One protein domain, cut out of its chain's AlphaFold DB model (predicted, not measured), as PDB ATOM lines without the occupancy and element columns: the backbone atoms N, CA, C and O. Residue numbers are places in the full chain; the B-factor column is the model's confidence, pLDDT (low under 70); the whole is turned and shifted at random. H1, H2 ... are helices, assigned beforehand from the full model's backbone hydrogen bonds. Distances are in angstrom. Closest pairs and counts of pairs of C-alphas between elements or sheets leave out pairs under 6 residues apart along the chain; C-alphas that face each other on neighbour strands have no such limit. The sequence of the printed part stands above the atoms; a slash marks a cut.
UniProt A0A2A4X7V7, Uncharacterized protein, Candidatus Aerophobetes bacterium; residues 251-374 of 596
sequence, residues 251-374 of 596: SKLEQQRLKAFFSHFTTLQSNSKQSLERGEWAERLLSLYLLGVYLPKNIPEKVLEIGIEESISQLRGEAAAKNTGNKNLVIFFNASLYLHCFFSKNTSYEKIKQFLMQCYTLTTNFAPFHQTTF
ATOM      1  N   SER A 251     -30.983 -10.292  10.550       82.88
ATOM      2  CA  SER A 251     -29.586 -10.704  10.649       82.88
ATOM      3  C   SER A 251     -28.664  -9.610  10.098       82.88
ATOM      4  O   SER A 251     -29.032  -8.850   9.200       82.88
ATOM      5  N   LYS A 252     -27.415  -9.553  10.577       84.75
ATOM      6  CA  LYS A 252     -26.422  -8.586  10.068       84.75
ATOM      7  C   LYS A 252     -26.259  -8.650   8.545       84.75
ATOM      8  O   LYS A 252     -26.076  -7.619   7.903       84.75
ATOM      9  N   LEU A 253     -26.347  -9.851   7.969       85.88
ATOM     10  CA  LEU A 253     -26.251 -10.061   6.526       85.88
ATOM     11  C   LEU A 253     -27.453  -9.463   5.778       85.88
ATOM     12  O   LEU A 253     -27.270  -8.809   4.754       85.88
ATOM     13  N   GLU A 254     -28.671  -9.643   6.289       84.19
ATOM     14  CA  GLU A 254     -29.874  -9.028   5.711       84.19
ATOM     15  C   GLU A 254     -29.814  -7.506   5.796       84.19
ATOM     16  O   GLU A 254     -30.061  -6.837   4.796       84.19
ATOM     17  N   GLN A 255     -29.398  -6.953   6.939       85.12
ATOM     18  CA  GLN A 255     -29.225  -5.506   7.091       85.12
ATOM     19  C   GLN A 255     -28.231  -4.942   6.062       85.12
ATOM     20  O   GLN A 255     -28.496  -3.911   5.447       85.12
ATOM     21  N   GLN A 256     -27.106  -5.629   5.823       87.44
ATOM     22  CA  GLN A 256     -26.129  -5.231   4.801       87.44
ATOM     23  C   GLN A 256     -26.717  -5.272   3.386       87.44
ATOM     24  O   GLN A 256     -26.506  -4.337   2.612       87.44
ATOM     25  N   ARG A 257     -27.476  -6.322   3.050       86.31
ATOM     26  CA  ARG A 257     -28.127  -6.471   1.738       86.31
ATOM     27  C   ARG A 257     -29.176  -5.388   1.498       86.31
ATOM     28  O   ARG A 257     -29.170  -4.757   0.444       86.31
ATOM     29  N   LEU A 258     -30.030  -5.137   2.488       86.62
ATOM     30  CA  LEU A 258     -31.033  -4.075   2.447       86.62
ATOM     31  C   LEU A 258     -30.376  -2.702   2.306       86.62
ATOM     32  O   LEU A 258     -30.769  -1.909   1.453       86.62
ATOM     33  N   LYS A 259     -29.315  -2.442   3.075       86.62
ATOM     34  CA  LYS A 259     -28.550  -1.198   2.975       86.62
ATOM     35  C   LYS A 259     -27.933  -1.013   1.592       86.62
ATOM     36  O   LYS A 259     -28.036   0.077   1.038       86.62
ATOM     37  N   ALA A 260     -27.328  -2.056   1.021       86.81
ATOM     38  CA  ALA A 260     -26.775  -2.010  -0.331       86.81
ATOM     39  C   ALA A 260     -27.868  -1.675  -1.358       86.81
ATOM     40  O   ALA A 260     -27.699  -0.741  -2.144       86.81
ATOM     41  N   PHE A 261     -29.019  -2.348  -1.272       87.56
ATOM     42  CA  PHE A 261     -30.176  -2.082  -2.123       87.56
ATOM     43  C   PHE A 261     -30.662  -0.634  -2.023       87.56
ATOM     44  O   PHE A 261     -30.714   0.057  -3.033       87.56
ATOM     45  N   PHE A 262     -30.937  -0.116  -0.825       84.44
ATOM     46  CA  PHE A 262     -31.413   1.264  -0.670       84.44
ATOM     47  C   PHE A 262     -30.347   2.299  -1.033       84.44
ATOM     48  O   PHE A 262     -30.652   3.339  -1.627       84.44
ATOM     49  N   SER A 263     -29.077   2.010  -0.738       81.81
ATOM     50  CA  SER A 263     -27.974   2.898  -1.091       81.81
ATOM     51  C   SER A 263     -27.899   3.154  -2.596       81.81
ATOM     52  O   SER A 263     -27.686   4.301  -2.975       81.81
ATOM     53  N   HIS A 264     -28.199   2.138  -3.412       82.88
ATOM     54  CA  HIS A 264     -28.221   2.205  -4.875       82.88
ATOM     55  C   HIS A 264     -29.234   3.222  -5.427       82.88
ATOM     56  O   HIS A 264     -28.968   3.869  -6.435       82.88
ATOM     57  N   PHE A 265     -30.370   3.423  -4.746       79.44
ATOM     58  CA  PHE A 265     -31.406   4.382  -5.167       79.44
ATOM     59  C   PHE A 265     -31.241   5.777  -4.546       79.44
ATOM     60  O   PHE A 265     -31.609   6.779  -5.151       79.44
ATOM     61  N   THR A 266     -30.681   5.863  -3.339       68.94
ATOM     62  CA  THR A 266     -30.488   7.145  -2.621       68.94
ATOM     63  C   THR A 266     -29.333   8.009  -3.149       68.94
ATOM     64  O   THR A 266     -29.356   9.223  -2.960       68.94
ATOM     65  N   THR A 267     -28.297   7.439  -3.779       61.50
ATOM     66  CA  THR A 267     -27.059   8.172  -4.133       61.50
ATOM     67  C   THR A 267     -27.221   9.256  -5.202       61.50
ATOM     68  O   THR A 267     -26.294  10.033  -5.403       61.50
ATOM     69  N   LEU A 268     -28.371   9.341  -5.880       52.31
ATOM     70  CA  LEU A 268     -28.562  10.204  -7.056       52.31
ATOM     71  C   LEU A 268     -29.733  11.201  -6.932       52.31
ATOM     72  O   LEU A 268     -29.944  12.017  -7.828       52.31
ATOM     73  N   GLN A 269     -30.430  11.227  -5.787       53.84
ATOM     74  CA  GLN A 269     -31.552  12.146  -5.529       53.84
ATOM     75  C   GLN A 269     -31.112  13.600  -5.254       53.84
ATOM     76  O   GLN A 269     -31.919  14.519  -5.377       53.84
ATOM     77  N   SER A 270     -29.838  13.850  -4.931       48.75
ATOM     78  CA  SER A 270     -29.337  15.202  -4.625       48.75
ATOM     79  C   SER A 270     -29.411  16.183  -5.805       48.75
ATOM     80  O   SER A 270     -29.283  17.384  -5.594       48.75
ATOM     81  N   ASN A 271     -29.634  15.693  -7.033       43.34
ATOM     82  CA  ASN A 271     -29.535  16.486  -8.263       43.34
ATOM     83  C   ASN A 271     -30.861  16.662  -9.031       43.34
ATOM     84  O   ASN A 271     -30.881  17.363 -10.045       43.34
ATOM     85  N   SER A 272     -31.975  16.053  -8.605       45.22
ATOM     86  CA  SER A 272     -33.238  16.119  -9.357       45.22
ATOM     87  C   SER A 272     -34.168  17.224  -8.842       45.22
ATOM     88  O   SER A 272     -34.627  17.172  -7.704       45.22
ATOM     89  N   LYS A 273     -34.532  18.176  -9.717       40.91
ATOM     90  CA  LYS A 273     -35.539  19.238  -9.474       40.91
ATOM     91  C   LYS A 273     -36.950  18.715  -9.148       40.91
ATOM     92  O   LYS A 273     -37.795  19.483  -8.707       40.91
ATOM     93  N   GLN A 274     -37.213  17.432  -9.384       46.25
ATOM     94  CA  GLN A 274     -38.444  16.750  -8.989       46.25
ATOM     95  C   GLN A 274     -38.202  16.057  -7.649       46.25
ATOM     96  O   GLN A 274     -37.876  14.873  -7.597       46.25
ATOM     97  N   SER A 275     -38.301  16.802  -6.548       48.97
ATOM     98  CA  SER A 275     -38.322  16.175  -5.231       48.97
ATOM     99  C   SER A 275     -39.666  15.468  -5.071       48.97
ATOM    100  O   SER A 275     -40.667  16.105  -4.752       48.97
ATOM    101  N   LEU A 276     -39.695  14.158  -5.315       53.81
ATOM    102  CA  LEU A 276     -40.742  13.301  -4.763       53.81
ATOM    103  C   LEU A 276     -40.909  13.634  -3.277       53.81
ATOM    104  O   LEU A 276     -39.903  13.778  -2.570       53.81
ATOM    105  N   GLU A 277     -42.152  13.781  -2.808       65.50
ATOM    106  CA  GLU A 277     -42.393  13.937  -1.375       65.50
ATOM    107  C   GLU A 277     -41.749  12.735  -0.670       65.50
ATOM    108  O   GLU A 277     -41.910  11.587  -1.080       65.50
ATOM    109  N   ARG A 278     -40.941  12.980   0.364       68.94
ATOM    110  CA  ARG A 278     -40.063  11.949   0.952       68.94
ATOM    111  C   ARG A 278     -40.830  10.698   1.409       68.94
ATOM    112  O   ARG A 278     -40.296   9.598   1.324       68.94
ATOM    113  N   GLY A 279     -42.080  10.856   1.853       67.94
ATOM    114  CA  GLY A 279     -42.963   9.731   2.183       67.94
ATOM    115  C   GLY A 279     -43.308   8.866   0.968       67.94
ATOM    116  O   GLY A 279     -43.203   7.648   1.037       67.94
ATOM    117  N   GLU A 280     -43.609   9.491  -0.168       75.12
ATOM    118  CA  GLU A 280     -43.869   8.796  -1.430       75.12
ATOM    119  C   GLU A 280     -42.632   8.025  -1.916       75.12
ATOM    120  O   GLU A 280     -42.734   6.921  -2.449       75.12
ATOM    121  N   TRP A 281     -41.436   8.573  -1.692       77.94
ATOM    122  CA  TRP A 281     -40.187   7.897  -2.036       77.94
ATOM    123  C   TRP A 281     -39.969   6.612  -1.218       77.94
ATOM    124  O   TRP A 281     -39.607   5.581  -1.787       77.94
ATOM    125  N   ALA A 282     -40.256   6.644   0.090       79.19
ATOM    126  CA  ALA A 282     -40.207   5.461   0.954       79.19
ATOM    127  C   ALA A 282     -41.215   4.383   0.512       79.19
ATOM    128  O   ALA A 282     -40.847   3.218   0.355       79.19
ATOM    129  N   GLU A 283     -42.463   4.772   0.229       80.50
ATOM    130  CA  GLU A 283     -43.522   3.858  -0.228       80.50
ATOM    131  C   GLU A 283     -43.168   3.191  -1.572       80.50
ATOM    132  O   GLU A 283     -43.362   1.983  -1.764       80.50
ATOM    133  N   ARG A 284     -42.566   3.945  -2.500       84.56
ATOM    134  CA  ARG A 284     -42.083   3.412  -3.784       84.56
ATOM    135  C   ARG A 284     -40.898   2.465  -3.614       84.56
ATOM    136  O   ARG A 284     -40.850   1.441  -4.291       84.56
ATOM    137  N   LEU A 285     -39.968   2.764  -2.708       86.25
ATOM    138  CA  LEU A 285     -38.864   1.861  -2.374       86.25
ATOM    139  C   LEU A 285     -39.356   0.528  -1.808       86.25
ATOM    140  O   LEU A 285     -38.859  -0.528  -2.198       86.25
ATOM    141  N   LEU A 286     -40.334   0.573  -0.905       86.94
ATOM    142  CA  LEU A 286     -40.943  -0.622  -0.322       86.94
ATOM    143  C   LEU A 286     -41.682  -1.445  -1.377       86.94
ATOM    144  O   LEU A 286     -41.543  -2.668  -1.422       86.94
ATOM    145  N   SER A 287     -42.394  -0.773  -2.281       88.25
ATOM    146  CA  SER A 287     -43.036  -1.413  -3.432       88.25
ATOM    147  C   SER A 287     -42.008  -2.081  -4.350       88.25
ATOM    148  O   SER A 287     -42.206  -3.209  -4.798       88.25
ATOM    149  N   LEU A 288     -40.870  -1.422  -4.591       89.56
ATOM    150  CA  LEU A 288     -39.790  -1.972  -5.404       89.56
ATOM    151  C   LEU A 288     -39.121  -3.178  -4.736       89.56
ATOM    152  O   LEU A 288     -38.807  -4.158  -5.412       89.56
ATOM    153  N   TYR A 289     -38.947  -3.138  -3.414       89.25
ATOM    154  CA  TYR A 289     -38.494  -4.291  -2.646       89.25
ATOM    155  C   TYR A 289     -39.452  -5.477  -2.808       89.25
ATOM    156  O   TYR A 289     -38.996  -6.571  -3.130       89.25
ATOM    157  N   LEU A 290     -40.768  -5.266  -2.658       89.25
ATOM    158  CA  LEU A 290     -41.778  -6.316  -2.848       89.25
ATOM    159  C   LEU A 290     -41.686  -6.944  -4.236       89.25
ATOM    160  O   LEU A 290     -41.599  -8.166  -4.348       89.25
ATOM    161  N   LEU A 291     -41.650  -6.115  -5.285       90.38
ATOM    162  CA  LEU A 291     -41.458  -6.585  -6.657       90.38
ATOM    163  C   LEU A 291     -40.183  -7.431  -6.763       90.38
ATOM    164  O   LEU A 291     -40.221  -8.535  -7.301       90.38
ATOM    165  N   GLY A 292     -39.083  -6.956  -6.175       89.75
ATOM    166  CA  GLY A 292     -37.804  -7.656  -6.128       89.75
ATOM    167  C   GLY A 292     -37.856  -9.011  -5.421       89.75
ATOM    168  O   GLY A 292     -37.228  -9.964  -5.883       89.75
ATOM    169  N   VAL A 293     -38.611  -9.143  -4.327       88.81
ATOM    170  CA  VAL A 293     -38.776 -10.418  -3.606       88.81
ATOM    171  C   VAL A 293     -39.429 -11.470  -4.501       88.81
ATOM    172  O   VAL A 293     -38.932 -12.596  -4.549       88.81
ATOM    173  N   TYR A 294     -40.460 -11.091  -5.259       88.06
ATOM    174  CA  TYR A 294     -41.200 -11.990  -6.152       88.06
ATOM    175  C   TYR A 294     -40.543 -12.215  -7.522       88.06
ATOM    176  O   TYR A 294     -41.042 -13.015  -8.317       88.06
ATOM    177  N   LEU A 295     -39.420 -11.551  -7.817       89.56
ATOM    178  CA  LEU A 295     -38.675 -11.824  -9.041       89.56
ATOM    179  C   LEU A 295     -38.034 -13.219  -9.008       89.56
ATOM    180  O   LEU A 295     -37.437 -13.604  -7.996       89.56
ATOM    181  N   PRO A 296     -38.058 -13.952 -10.136       86.50
ATOM    182  CA  PRO A 296     -37.267 -15.166 -10.276       86.50
ATOM    183  C   PRO A 296     -35.774 -14.849 -10.089       86.50
ATOM    184  O   PRO A 296     -35.265 -13.889 -10.666       86.50
ATOM    185  N   LYS A 297     -35.069 -15.647  -9.277       86.38
ATOM    186  CA  LYS A 297     -33.691 -15.354  -8.822       86.38
ATOM    187  C   LYS A 297     -32.591 -15.824  -9.780       86.38
ATOM    188  O   LYS A 297     -31.469 -15.347  -9.690       86.38
ATOM    189  N   ASN A 298     -32.933 -16.723 -10.705       84.69
ATOM    190  CA  ASN A 298     -32.003 -17.380 -11.626       84.69
ATOM    191  C   ASN A 298     -32.434 -17.160 -13.083       84.69
ATOM    192  O   ASN A 298     -32.691 -18.114 -13.819       84.69
ATOM    193  N   ILE A 299     -32.604 -15.901 -13.482       86.88
ATOM    194  CA  ILE A 299     -32.988 -15.556 -14.855       86.88
ATOM    195  C   ILE A 299     -31.722 -15.495 -15.720       86.88
ATOM    196  O   ILE A 299     -30.763 -14.835 -15.322       86.88
ATOM    197  N   PRO A 300     -31.695 -16.152 -16.895       89.06
ATOM    198  CA  PRO A 300     -30.569 -16.046 -17.818       89.06
ATOM    199  C   PRO A 300     -30.321 -14.599 -18.250       89.06
ATOM    200  O   PRO A 300     -31.270 -13.867 -18.529       89.06
ATOM    201  N   GLU A 301     -29.054 -14.212 -18.397       87.94
ATOM    202  CA  GLU A 301     -28.649 -12.843 -18.752       87.94
ATOM    203  C   GLU A 301     -29.349 -12.321 -20.014       87.94
ATOM    204  O   GLU A 301     -29.893 -11.224 -19.997       87.94
ATOM    205  N   LYS A 302     -29.486 -13.151 -21.055       87.94
ATOM    206  CA  LYS A 302     -30.220 -12.786 -22.281       87.94
ATOM    207  C   LYS A 302     -31.672 -12.365 -22.027       87.94
ATOM    208  O   LYS A 302     -32.192 -11.496 -22.713       87.94
ATOM    209  N   VAL A 303     -32.349 -12.981 -21.055       87.62
ATOM    210  CA  VAL A 303     -33.737 -12.630 -20.702       87.62
ATOM    211  C   VAL A 303     -33.778 -11.323 -19.907       87.62
ATOM    212  O   VAL A 303     -34.723 -10.549 -20.059       87.62
ATOM    213  N   LEU A 304     -32.750 -11.053 -19.092       88.94
ATOM    214  CA  LEU A 304     -32.586  -9.761 -18.420       88.94
ATOM    215  C   LEU A 304     -32.355  -8.640 -19.435       88.94
ATOM    216  O   LEU A 304     -33.014  -7.610 -19.343       88.94
ATOM    217  N   GLU A 305     -31.481  -8.858 -20.418       88.81
ATOM    218  CA  GLU A 305     -31.185  -7.888 -21.477       88.81
ATOM    219  C   GLU A 305     -32.435  -7.512 -22.278       88.81
ATOM    220  O   GLU A 305     -32.712  -6.324 -22.422       88.81
ATOM    221  N   ILE A 306     -33.248  -8.495 -22.684       88.12
ATOM    222  CA  ILE A 306     -34.526  -8.245 -23.378       88.12
ATOM    223  C   ILE A 306     -35.453  -7.364 -22.527       88.12
ATOM    224  O   ILE A 306     -36.049  -6.413 -23.030       88.12
ATOM    225  N   GLY A 307     -35.568  -7.649 -21.225       88.69
ATOM    226  CA  GLY A 307     -36.399  -6.844 -20.328       88.69
ATOM    227  C   GLY A 307     -35.866  -5.423 -20.115       88.69
ATOM    228  O   GLY A 307     -36.654  -4.485 -20.006       88.69
ATOM    229  N   ILE A 308     -34.541  -5.249 -20.078       89.38
ATOM    230  CA  ILE A 308     -33.887  -3.933 -19.987       89.38
ATOM    231  C   ILE A 308     -34.144  -3.117 -21.254       89.38
ATOM    232  O   ILE A 308     -34.514  -1.946 -21.154       89.38
ATOM    233  N   GLU A 309     -33.960  -3.720 -22.429       88.06
ATOM    234  CA  GLU A 309     -34.215  -3.080 -23.722       88.06
ATOM    235  C   GLU A 309     -35.664  -2.604 -23.816       88.06
ATOM    236  O   GLU A 309     -35.910  -1.441 -24.138       88.06
ATOM    237  N   GLU A 310     -36.618  -3.454 -23.430       88.12
ATOM    238  CA  GLU A 310     -38.037  -3.100 -23.415       88.12
ATOM    239  C   GLU A 310     -38.324  -1.908 -22.485       88.12
ATOM    240  O   GLU A 310     -38.971  -0.942 -22.896       88.12
ATOM    241  N   SER A 311     -37.802  -1.926 -21.254       88.12
ATOM    242  CA  SER A 311     -37.960  -0.819 -20.302       88.12
ATOM    243  C   SER A 311     -37.342   0.493 -20.796       88.12
ATOM    244  O   SER A 311     -37.912   1.567 -20.587       88.12
ATOM    245  N   ILE A 312     -36.196   0.438 -21.482       86.06
ATOM    246  CA  ILE A 312     -35.538   1.624 -22.046       86.06
ATOM    247  C   ILE A 312     -36.329   2.180 -23.234       86.06
ATOM    248  O   ILE A 312     -36.523   3.395 -23.310       86.06
ATOM    249  N   SER A 313     -36.817   1.325 -24.136       84.12
ATOM    250  CA  SER A 313     -37.658   1.762 -25.254       84.12
ATOM    251  C   SER A 313     -38.962   2.394 -24.762       84.12
ATOM    252  O   SER A 313     -39.345   3.460 -25.249       84.12
ATOM    253  N   GLN A 314     -39.595   1.825 -23.727       84.75
ATOM    254  CA  GLN A 314     -40.770   2.427 -23.085       84.75
ATOM    255  C   GLN A 314     -40.453   3.792 -22.459       84.75
ATOM    256  O   GLN A 314     -41.189   4.754 -22.678       84.75
ATOM    257  N   LEU A 315     -39.330   3.915 -21.741       80.56
ATOM    258  CA  LEU A 315     -38.871   5.183 -21.163       80.56
ATOM    259  C   LEU A 315     -38.644   6.267 -22.235       80.56
ATOM    260  O   LEU A 315     -38.883   7.451 -21.988       80.56
ATOM    261  N   ARG A 316     -38.183   5.877 -23.429       81.88
ATOM    262  CA  ARG A 316     -37.909   6.785 -24.555       81.88
ATOM    263  C   ARG A 316     -39.138   7.116 -25.405       81.88
ATOM    264  O   ARG A 316     -39.051   8.018 -26.240       81.88
ATOM    265  N   GLY A 317     -40.272   6.452 -25.171       76.25
ATOM    266  CA  GLY A 317     -41.488   6.598 -25.976       76.25
ATOM    267  C   GLY A 317     -41.380   5.950 -27.359       76.25
ATOM    268  O   GLY A 317     -42.076   6.358 -28.286       76.25
ATOM    269  N   GLU A 318     -40.484   4.977 -27.514       79.62
ATOM    270  CA  GLU A 318     -40.339   4.188 -28.735       79.62
ATOM    271  C   GLU A 318     -41.463   3.140 -28.804       79.62
ATOM    272  O   GLU A 318     -41.965   2.680 -27.775       79.62
ATOM    273  N   ALA A 319     -41.891   2.763 -30.014       62.50
ATOM    274  CA  ALA A 319     -42.904   1.726 -30.188       62.50
ATOM    275  C   ALA A 319     -42.381   0.413 -29.590       62.50
ATOM    276  O   ALA A 319     -41.474  -0.201 -30.149       62.50
ATOM    277  N   ALA A 320     -42.937   0.005 -28.445       58.62
ATOM    278  CA  ALA A 320     -42.556  -1.234 -27.786       58.62
ATOM    279  C   ALA A 320     -42.703  -2.385 -28.787       58.62
ATOM    280  O   ALA A 320     -43.800  -2.638 -29.302       58.62
ATOM    281  N   ALA A 321     -41.595  -3.061 -29.100       55.25
ATOM    282  CA  ALA A 321     -41.642  -4.265 -29.905       55.25
ATOM    283  C   ALA A 321     -42.618  -5.237 -29.225       55.25
ATOM    284  O   ALA A 321     -42.486  -5.528 -28.039       55.25
ATOM    285  N   LYS A 322     -43.638  -5.706 -29.955       52.00
ATOM    286  CA  LYS A 322     -44.559  -6.742 -29.472       52.00
ATOM    287  C   LYS A 322     -43.755  -8.020 -29.207       52.00
ATOM    288  O   LYS A 322     -43.647  -8.834 -30.112       52.00
ATOM    289  N   ASN A 323     -43.188  -8.208 -28.015       54.31
ATOM    290  CA  ASN A 323     -42.544  -9.463 -27.627       54.31
ATOM    291  C   ASN A 323     -42.584  -9.704 -26.110       54.31
ATOM    292  O   ASN A 323     -42.040  -8.932 -25.338       54.31
ATOM    293  N   THR A 324     -43.290 -10.780 -25.736       55.81
ATOM    294  CA  THR A 324     -42.975 -11.911 -24.821       55.81
ATOM    295  C   THR A 324     -42.021 -11.782 -23.614       55.81
ATOM    296  O   THR A 324     -41.745 -12.805 -22.982       55.81
ATOM    297  N   GLY A 325     -41.551 -10.598 -23.228       59.06
ATOM    298  CA  GLY A 325     -40.756 -10.400 -22.017       59.06
ATOM    299  C   GLY A 325     -41.508 -10.830 -20.749       59.06
ATOM    300  O   GLY A 325     -42.741 -10.793 -20.674       59.06
ATOM    301  N   ASN A 326     -40.770 -11.254 -19.719       76.12
ATOM    302  CA  ASN A 326     -41.369 -11.524 -18.414       76.12
ATOM    303  C   ASN A 326     -41.938 -10.209 -17.856       76.12
ATOM    304  O   ASN A 326     -41.185  -9.353 -17.396       76.12
ATOM    305  N   LYS A 327     -43.269 -10.055 -17.884       83.88
ATOM    306  CA  LYS A 327     -43.966  -8.822 -17.480       83.88
ATOM    307  C   LYS A 327     -43.537  -8.312 -16.103       83.88
ATOM    308  O   LYS A 327     -43.391  -7.109 -15.925       83.88
ATOM    309  N   ASN A 328     -43.284  -9.206 -15.147       86.44
ATOM    310  CA  ASN A 328     -42.862  -8.819 -13.797       86.44
ATOM    311  C   ASN A 328     -41.475  -8.158 -13.798       86.44
ATOM    312  O   ASN A 328     -41.218  -7.252 -13.010       86.44
ATOM    313  N   LEU A 329     -40.600  -8.591 -14.705       89.62
ATOM    314  CA  LEU A 329     -39.251  -8.065 -14.873       89.62
ATOM    315  C   LEU A 329     -39.272  -6.645 -15.445       89.62
ATOM    316  O   LEU A 329     -38.644  -5.746 -14.895       89.62
ATOM    317  N   VAL A 330     -40.077  -6.437 -16.490       88.62
ATOM    318  CA  VAL A 330     -40.292  -5.124 -17.115       88.62
ATOM    319  C   VAL A 330     -40.940  -4.152 -16.123       88.62
ATOM    320  O   VAL A 330     -40.507  -3.009 -16.006       88.62
ATOM    321  N   ILE A 331     -41.922  -4.611 -15.333       90.06
ATOM    322  CA  ILE A 331     -42.537  -3.808 -14.259       90.06
ATOM    323  C   ILE A 331     -41.489  -3.381 -13.224       90.06
ATOM    324  O   ILE A 331     -41.427  -2.203 -12.868       90.06
ATOM    325  N   PHE A 332     -40.645  -4.305 -12.754       91.94
ATOM    326  CA  PHE A 332     -39.592  -3.996 -11.785       91.94
ATOM    327  C   PHE A 332     -38.562  -2.999 -12.334       91.94
ATOM    328  O   PHE A 332     -38.179  -2.053 -11.639       91.94
ATOM    329  N   PHE A 333     -38.124  -3.172 -13.580       91.25
ATOM    330  CA  PHE A 333     -37.181  -2.251 -14.208       91.25
ATOM    331  C   PHE A 333     -37.790  -0.874 -14.445       91.25
ATOM    332  O   PHE A 333     -37.175   0.120 -14.067       91.25
ATOM    333  N   ASN A 334     -39.021  -0.792 -14.944       88.88
ATOM    334  CA  ASN A 334     -39.724   0.482 -15.087       88.88
ATOM    335  C   ASN A 334     -39.869   1.207 -13.743       88.88
ATOM    336  O   ASN A 334     -39.578   2.400 -13.653       88.88
ATOM    337  N   ALA A 335     -40.251   0.488 -12.682       88.88
ATOM    338  CA  ALA A 335     -40.330   1.049 -11.337       88.88
ATOM    339  C   ALA A 335     -38.957   1.536 -10.834       88.88
ATOM    340  O   ALA A 335     -38.865   2.615 -10.248       88.88
ATOM    341  N   SER A 336     -37.881   0.795 -11.123       89.00
ATOM    342  CA  SER A 336     -36.503   1.184 -10.792       89.00
ATOM    343  C   SER A 336     -36.071   2.463 -11.518       89.00
ATOM    344  O   SER A 336     -35.510   3.363 -10.894       89.00
ATOM    345  N   LEU A 337     -36.350   2.569 -12.823       86.38
ATOM    346  CA  LEU A 337     -36.035   3.748 -13.641       86.38
ATOM    347  C   LEU A 337     -36.789   4.986 -13.163       86.38
ATOM    348  O   LEU A 337     -36.212   6.073 -13.070       86.38
ATOM    349  N   TYR A 338     -38.069   4.802 -12.846       81.88
ATOM    350  CA  TYR A 338     -38.945   5.852 -12.353       81.88
ATOM    351  C   TYR A 338     -38.494   6.366 -10.982       81.88
ATOM    352  O   TYR A 338     -38.418   7.575 -10.776       81.88
ATOM    353  N   LEU A 339     -38.123   5.465 -10.065       80.00
ATOM    354  CA  LEU A 339     -37.615   5.828  -8.741       80.00
ATOM    355  C   LEU A 339     -36.259   6.545  -8.804       80.00
ATOM    356  O   LEU A 339     -36.012   7.466  -8.030       80.00
ATOM    357  N   HIS A 340     -35.390   6.130  -9.727       76.81
ATOM    358  CA  HIS A 340     -34.084   6.749  -9.949       76.81
ATOM    359  C   HIS A 340     -34.166   8.072 -10.740       76.81
ATOM    360  O   HIS A 340     -33.169   8.770 -10.919       76.81
ATOM    361  N   CYS A 341     -35.350   8.447 -11.227       69.81
ATOM    362  CA  CYS A 341     -35.566   9.650 -12.026       69.81
ATOM    363  C   CYS A 341     -34.724   9.713 -13.317       69.81
ATOM    364  O   CYS A 341     -34.275  10.794 -13.711       69.81
ATOM    365  N   PHE A 342     -34.518   8.588 -14.019       65.44
ATOM    366  CA  PHE A 342     -33.899   8.585 -15.356       65.44
ATOM    367  C   PHE A 342     -34.845   9.187 -16.418       65.44
ATOM    368  O   PHE A 342     -35.224   8.530 -17.373       65.44
ATOM    369  N   PHE A 343     -35.237  10.456 -16.289       60.31
ATOM    370  CA  PHE A 343     -36.108  11.140 -17.261       60.31
ATOM    371  C   PHE A 343     -35.329  11.914 -18.332       60.31
ATOM    372  O   PHE A 343     -35.911  12.537 -19.219       60.31
ATOM    373  N   SER A 344     -33.996  11.897 -18.264       58.97
ATOM    374  CA  SER A 344     -33.139  12.563 -19.242       58.97
ATOM    375  C   SER A 344     -32.899  11.645 -20.445       58.97
ATOM    376  O   SER A 344     -32.272  10.589 -20.311       58.97
ATOM    377  N   LYS A 345     -33.335  12.087 -21.635       59.50
ATOM    378  CA  LYS A 345     -33.038  11.436 -22.929       59.50
ATOM    379  C   LYS A 345     -31.532  11.295 -23.209       59.50
ATOM    380  O   LYS A 345     -31.148  10.483 -24.041       59.50
ATOM    381  N   ASN A 346     -30.684  12.038 -22.491       63.84
ATOM    382  CA  ASN A 346     -29.232  12.080 -22.689       63.84
ATOM    383  C   ASN A 346     -28.462  11.047 -21.847       63.84
ATOM    384  O   ASN A 346     -27.232  11.011 -21.880       63.84
ATOM    385  N   THR A 347     -29.154  10.218 -21.065       74.75
ATOM    386  CA  THR A 347     -28.501   9.167 -20.277       74.75
ATOM    387  C   THR A 347     -28.056   8.030 -21.201       74.75
ATOM    388  O   THR A 347     -28.866   7.500 -21.965       74.75
ATOM    389  N   SER A 348     -26.777   7.639 -21.143       83.94
ATOM    390  CA  SER A 348     -26.257   6.573 -22.007       83.94
ATOM    391  C   SER A 348     -26.924   5.227 -21.709       83.94
ATOM    392  O   SER A 348     -27.172   4.887 -20.551       83.94
ATOM    393  N   TYR A 349     -27.175   4.452 -22.768       84.62
ATOM    394  CA  TYR A 349     -27.751   3.106 -22.680       84.62
ATOM    395  C   TYR A 349     -26.982   2.224 -21.688       84.62
ATOM    396  O   TYR A 349     -27.578   1.676 -20.769       84.62
ATOM    397  N   GLU A 350     -25.650   2.192 -21.798       86.75
ATOM    398  CA  GLU A 350     -24.794   1.380 -20.927       86.75
ATOM    399  C   GLU A 350     -24.922   1.729 -19.442       86.75
ATOM    400  O   GLU A 350     -24.932   0.838 -18.597       86.75
ATOM    401  N   LYS A 351     -25.098   3.012 -19.100       85.50
ATOM    402  CA  LYS A 351     -25.312   3.412 -17.701       85.50
ATOM    403  C   LYS A 351     -26.648   2.897 -17.175       85.50
ATOM    404  O   LYS A 351     -26.709   2.427 -16.042       85.50
ATOM    405  N   ILE A 352     -27.702   2.972 -17.989       86.25
ATOM    406  CA  ILE A 352     -29.025   2.467 -17.609       86.25
ATOM    407  C   ILE A 352     -28.992   0.937 -17.479       86.25
ATOM    408  O   ILE A 352     -29.479   0.398 -16.487       86.25
ATOM    409  N   LYS A 353     -28.365   0.241 -18.437       89.00
ATOM    410  CA  LYS A 353     -28.192  -1.216 -18.415       89.00
ATOM    411  C   LYS A 353     -27.447  -1.666 -17.160       89.00
ATOM    412  O   LYS A 353     -27.958  -2.506 -16.424       89.00
ATOM    413  N   GLN A 354     -26.284  -1.078 -16.874       89.69
ATOM    414  CA  GLN A 354     -25.502  -1.390 -15.671       89.69
ATOM    415  C   GLN A 354     -26.307  -1.151 -14.391       89.69
ATOM    416  O   GLN A 354     -26.319  -2.006 -13.505       89.69
ATOM    417  N   PHE A 355     -27.034  -0.033 -14.318       88.69
ATOM    418  CA  PHE A 355     -27.895   0.277 -13.181       88.69
ATOM    419  C   PHE A 355     -28.970  -0.796 -12.955       88.69
ATOM    420  O   PHE A 355     -29.106  -1.293 -11.837       88.69
ATOM    421  N   LEU A 356     -29.712  -1.179 -14.001       90.88
ATOM    422  CA  LEU A 356     -30.794  -2.167 -13.906       90.88
ATOM    423  C   LEU A 356     -30.281  -3.583 -13.621       90.88
ATOM    424  O   LEU A 356     -30.877  -4.297 -12.811       90.88
ATOM    425  N   MET A 357     -29.148  -3.971 -14.211       91.06
ATOM    426  CA  MET A 357     -28.480  -5.242 -13.907       91.06
ATOM    427  C   MET A 357     -28.058  -5.313 -12.437       91.06
ATOM    428  O   MET A 357     -28.273  -6.327 -11.767       91.06
ATOM    429  N   GLN A 358     -27.507  -4.221 -11.904       90.00
ATOM    430  CA  GLN A 358     -27.152  -4.135 -10.491       90.00
ATOM    431  C   GLN A 358     -28.397  -4.180  -9.594       90.00
ATOM    432  O   GLN A 358     -28.387  -4.911  -8.602       90.00
ATOM    433  N   CYS A 359     -29.490  -3.496  -9.965       89.44
ATOM    434  CA  CYS A 359     -30.773  -3.595  -9.260       89.44
ATOM    435  C   CYS A 359     -31.229  -5.051  -9.147       89.44
ATOM    436  O   CYS A 359     -31.487  -5.518  -8.040       89.44
ATOM    437  N   TYR A 360     -31.282  -5.783 -10.266       91.44
ATOM    438  CA  TYR A 360     -31.687  -7.191 -10.272       91.44
ATOM    439  C   TYR A 360     -30.779  -8.043  -9.378       91.44
ATOM    440  O   TYR A 360     -31.272  -8.770  -8.514       91.44
ATOM    441  N   THR A 361     -29.461  -7.885  -9.516       90.75
ATOM    442  CA  THR A 361     -28.456  -8.632  -8.743       90.75
ATOM    443  C   THR A 361     -28.599  -8.417  -7.234       90.75
ATOM    444  O   THR A 361     -28.401  -9.340  -6.449       90.75
ATOM    445  N   LEU A 362     -28.992  -7.220  -6.795       89.25
ATOM    446  CA  LEU A 362     -29.247  -6.953  -5.377       89.25
ATOM    447  C   LEU A 362     -30.504  -7.684  -4.867       89.25
ATOM    448  O   LEU A 362     -30.536  -8.093  -3.707       89.25
ATOM    449  N   THR A 363     -31.502  -7.920  -5.728       89.31
ATOM    450  CA  THR A 363     -32.730  -8.650  -5.358       89.31
ATOM    451  C   THR A 363     -32.574 -10.168  -5.314       89.31
ATOM    452  O   THR A 363     -33.367 -10.835  -4.639       89.31
ATOM    453  N   THR A 364     -31.570 -10.746  -5.992       85.81
ATOM    454  CA  THR A 364     -31.372 -12.212  -6.031       85.81
ATOM    455  C   THR A 364     -31.119 -12.805  -4.642       85.81
ATOM    456  O   THR A 364     -31.396 -13.974  -4.396       85.81
ATOM    457  N   ASN A 365     -30.669 -11.962  -3.711       80.88
ATOM    458  CA  ASN A 365     -30.292 -12.319  -2.350       80.88
ATOM    459  C   ASN A 365     -31.335 -11.938  -1.282       80.88
ATOM    460  O   ASN A 365     -31.031 -11.998  -0.085       80.88
ATOM    461  N   PHE A 366     -32.535 -11.511  -1.681       85.44
ATOM    462  CA  PHE A 366     -33.613 -11.213  -0.736       85.44
ATOM    463  C   PHE A 366     -34.207 -12.482  -0.129       85.44
ATOM    464  O   PHE A 366     -34.388 -13.488  -0.815       85.44
ATOM    465  N   ALA A 367     -34.533 -12.407   1.161       79.25
ATOM    466  CA  ALA A 367     -35.281 -13.449   1.846       79.25
ATOM    467  C   ALA A 367     -36.727 -13.534   1.306       79.25
ATOM    468  O   ALA A 367     -37.241 -12.546   0.766       79.25
ATOM    469  N   PRO A 368     -37.400 -14.690   1.452       81.06
ATOM    470  CA  PRO A 368     -38.821 -14.824   1.144       81.06
ATOM    471  C   PRO A 368     -39.682 -13.786   1.872       81.06
ATOM    472  O   PRO A 368     -39.361 -13.348   2.980       81.06
ATOM    473  N   PHE A 369     -40.798 -13.400   1.249       79.81
ATOM    474  CA  PHE A 369     -41.708 -12.418   1.829       79.81
ATOM    475  C   PHE A 369     -42.392 -12.965   3.086       79.81
ATOM    476  O   PHE A 369     -43.047 -14.008   3.052       79.81
ATOM    477  N   HIS A 370     -42.312 -12.200   4.170       77.88
ATOM    478  CA  HIS A 370     -43.097 -12.408   5.380       77.88
ATOM    479  C   HIS A 370     -43.694 -11.068   5.809       77.88
ATOM    480  O   HIS A 370     -42.956 -10.096   5.977       77.88
ATOM    481  N   GLN A 371     -45.013 -11.022   6.027       73.88
ATOM    482  CA  GLN A 371     -45.722  -9.787   6.390       73.88
ATOM    483  C   GLN A 371     -45.108  -9.113   7.625       73.88
ATOM    484  O   GLN A 371     -44.806  -7.928   7.605       73.88
ATOM    485  N   THR A 372     -44.793  -9.896   8.660       69.38
ATOM    486  CA  THR A 372     -44.157  -9.402   9.893       69.38
ATOM    487  C   THR A 372     -42.792  -8.756   9.665       69.38
ATOM    488  O   THR A 372     -42.347  -7.943  10.471       69.38
ATOM    489  N   THR A 373     -42.093  -9.150   8.601       71.44
ATOM    490  CA  THR A 373     -40.775  -8.625   8.221       71.44
ATOM    491  C   THR A 373     -40.914  -7.370   7.360       71.44
ATOM    492  O   THR A 373     -40.041  -6.508   7.392       71.44
ATOM    493  N   PHE A 374     -42.027  -7.236   6.636       75.25
ATOM    494  CA  PHE A 374     -42.316  -6.086   5.787       75.25
ATOM    495  C   PHE A 374     -42.608  -4.820   6.591       75.25
ATOM    496  O   PHE A 374     -41.974  -3.799   6.344       75.25
TER     497      PHE A 374
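This is residues 251 to 374 of the 596 residues of an uncharacterized protein of Candidatus Aerophobetes bacterium (UniProt A0A2A4X7V7). H2, H4 and H3 make a loose row of helices, and H5 crosses over one side of that row, packing on H4 and H3 and, with its last residues, on H2. H1 runs the opposite way to H5 and is staggered past its end, so that H5 and H1 together form a second layer, while the short H6 lies off at the far end and touches no helix. The printed part has 124 residues with six named helices, H1 to H6 in order along the chain, and no named strand; the class is all helix. It is compact, with a radius of gyration of the C-alphas of 14.6 A and spans of 43 by 36 by 22 A.

H1, residues 252 to 266, begins with C-alpha 252 at (-26.422, -8.586, 10.068) and is 20.6 A long. H2, residues 278 to 294, is the longest helix, 25.0 A from first to last C-alpha. H3, residues 301 to 316, measures 22.5 A, and H4, residues 327 to 339, measures 18.2 A. H5, residues 349 to 363, is 21.5 A long and ends with C-alpha 363 at (-32.730, -8.650, -5.358). H6, residues 371 to 374, ends with C-alpha 374 at (-42.316, -6.086, 5.787).

H5 is the hub, touching four helices. With residues 356 to 359 alone it touches residues 333 to 337 of H4, at a steep tilt of 69 degrees, only just short of about perpendicular; the closest C-alphas, of Phe 333 and Leu 356, are 6.4 A apart. H5 touches H3 at a steep tilt of 57 degrees, opposite ways, the C-alphas of Ile 308 and Lys 353 being closest at 6.5 A. Its residues 360 to 363 touch residues 289 to 293 of H2, only just about perpendicular at 71 degrees, closest at the C-alphas of Gly 292 and Thr 363, 5.2 A. Its residues 359 to 363 touch H1 at a shallow tilt of 25 degrees, opposite ways, closest at the C-alphas of Phe 261 and Leu 362, 5.9 A. H4 touches H2 at a shallow tilt of 24 degrees, opposite ways, closest at the C-alphas of Leu 291 and Phe 332, 6.0 A. With residues 329 to 334 alone H4 touches H3 at a steep tilt of 52 degrees, the same way, closest at the C-alphas of Gly 307 and Val 330, 5.3 A. H1 and H2 are close but not clearly touching, the closest C-alphas, of Phe 262 and Leu 285, being 7.7 A apart. H2 and H6 are only just apart, at 8.3 A. Every O i to N i+4 pair is within hydrogen-bond range in H2, H3, H4 and H5, 10 of 11 are in H1, and H6 is too short for such a pair.

The two C-alphas farthest apart, of Ser 251 and Ala 319, are 44.7 A apart. The printed part has no cut. The link from H1 to H2, 11 residues, is long; the other links are short. The mean pLDDT of the printed part is 79.1, and residues 266 to 279, 319 to 325, 341 to 346 and 372 are under 70.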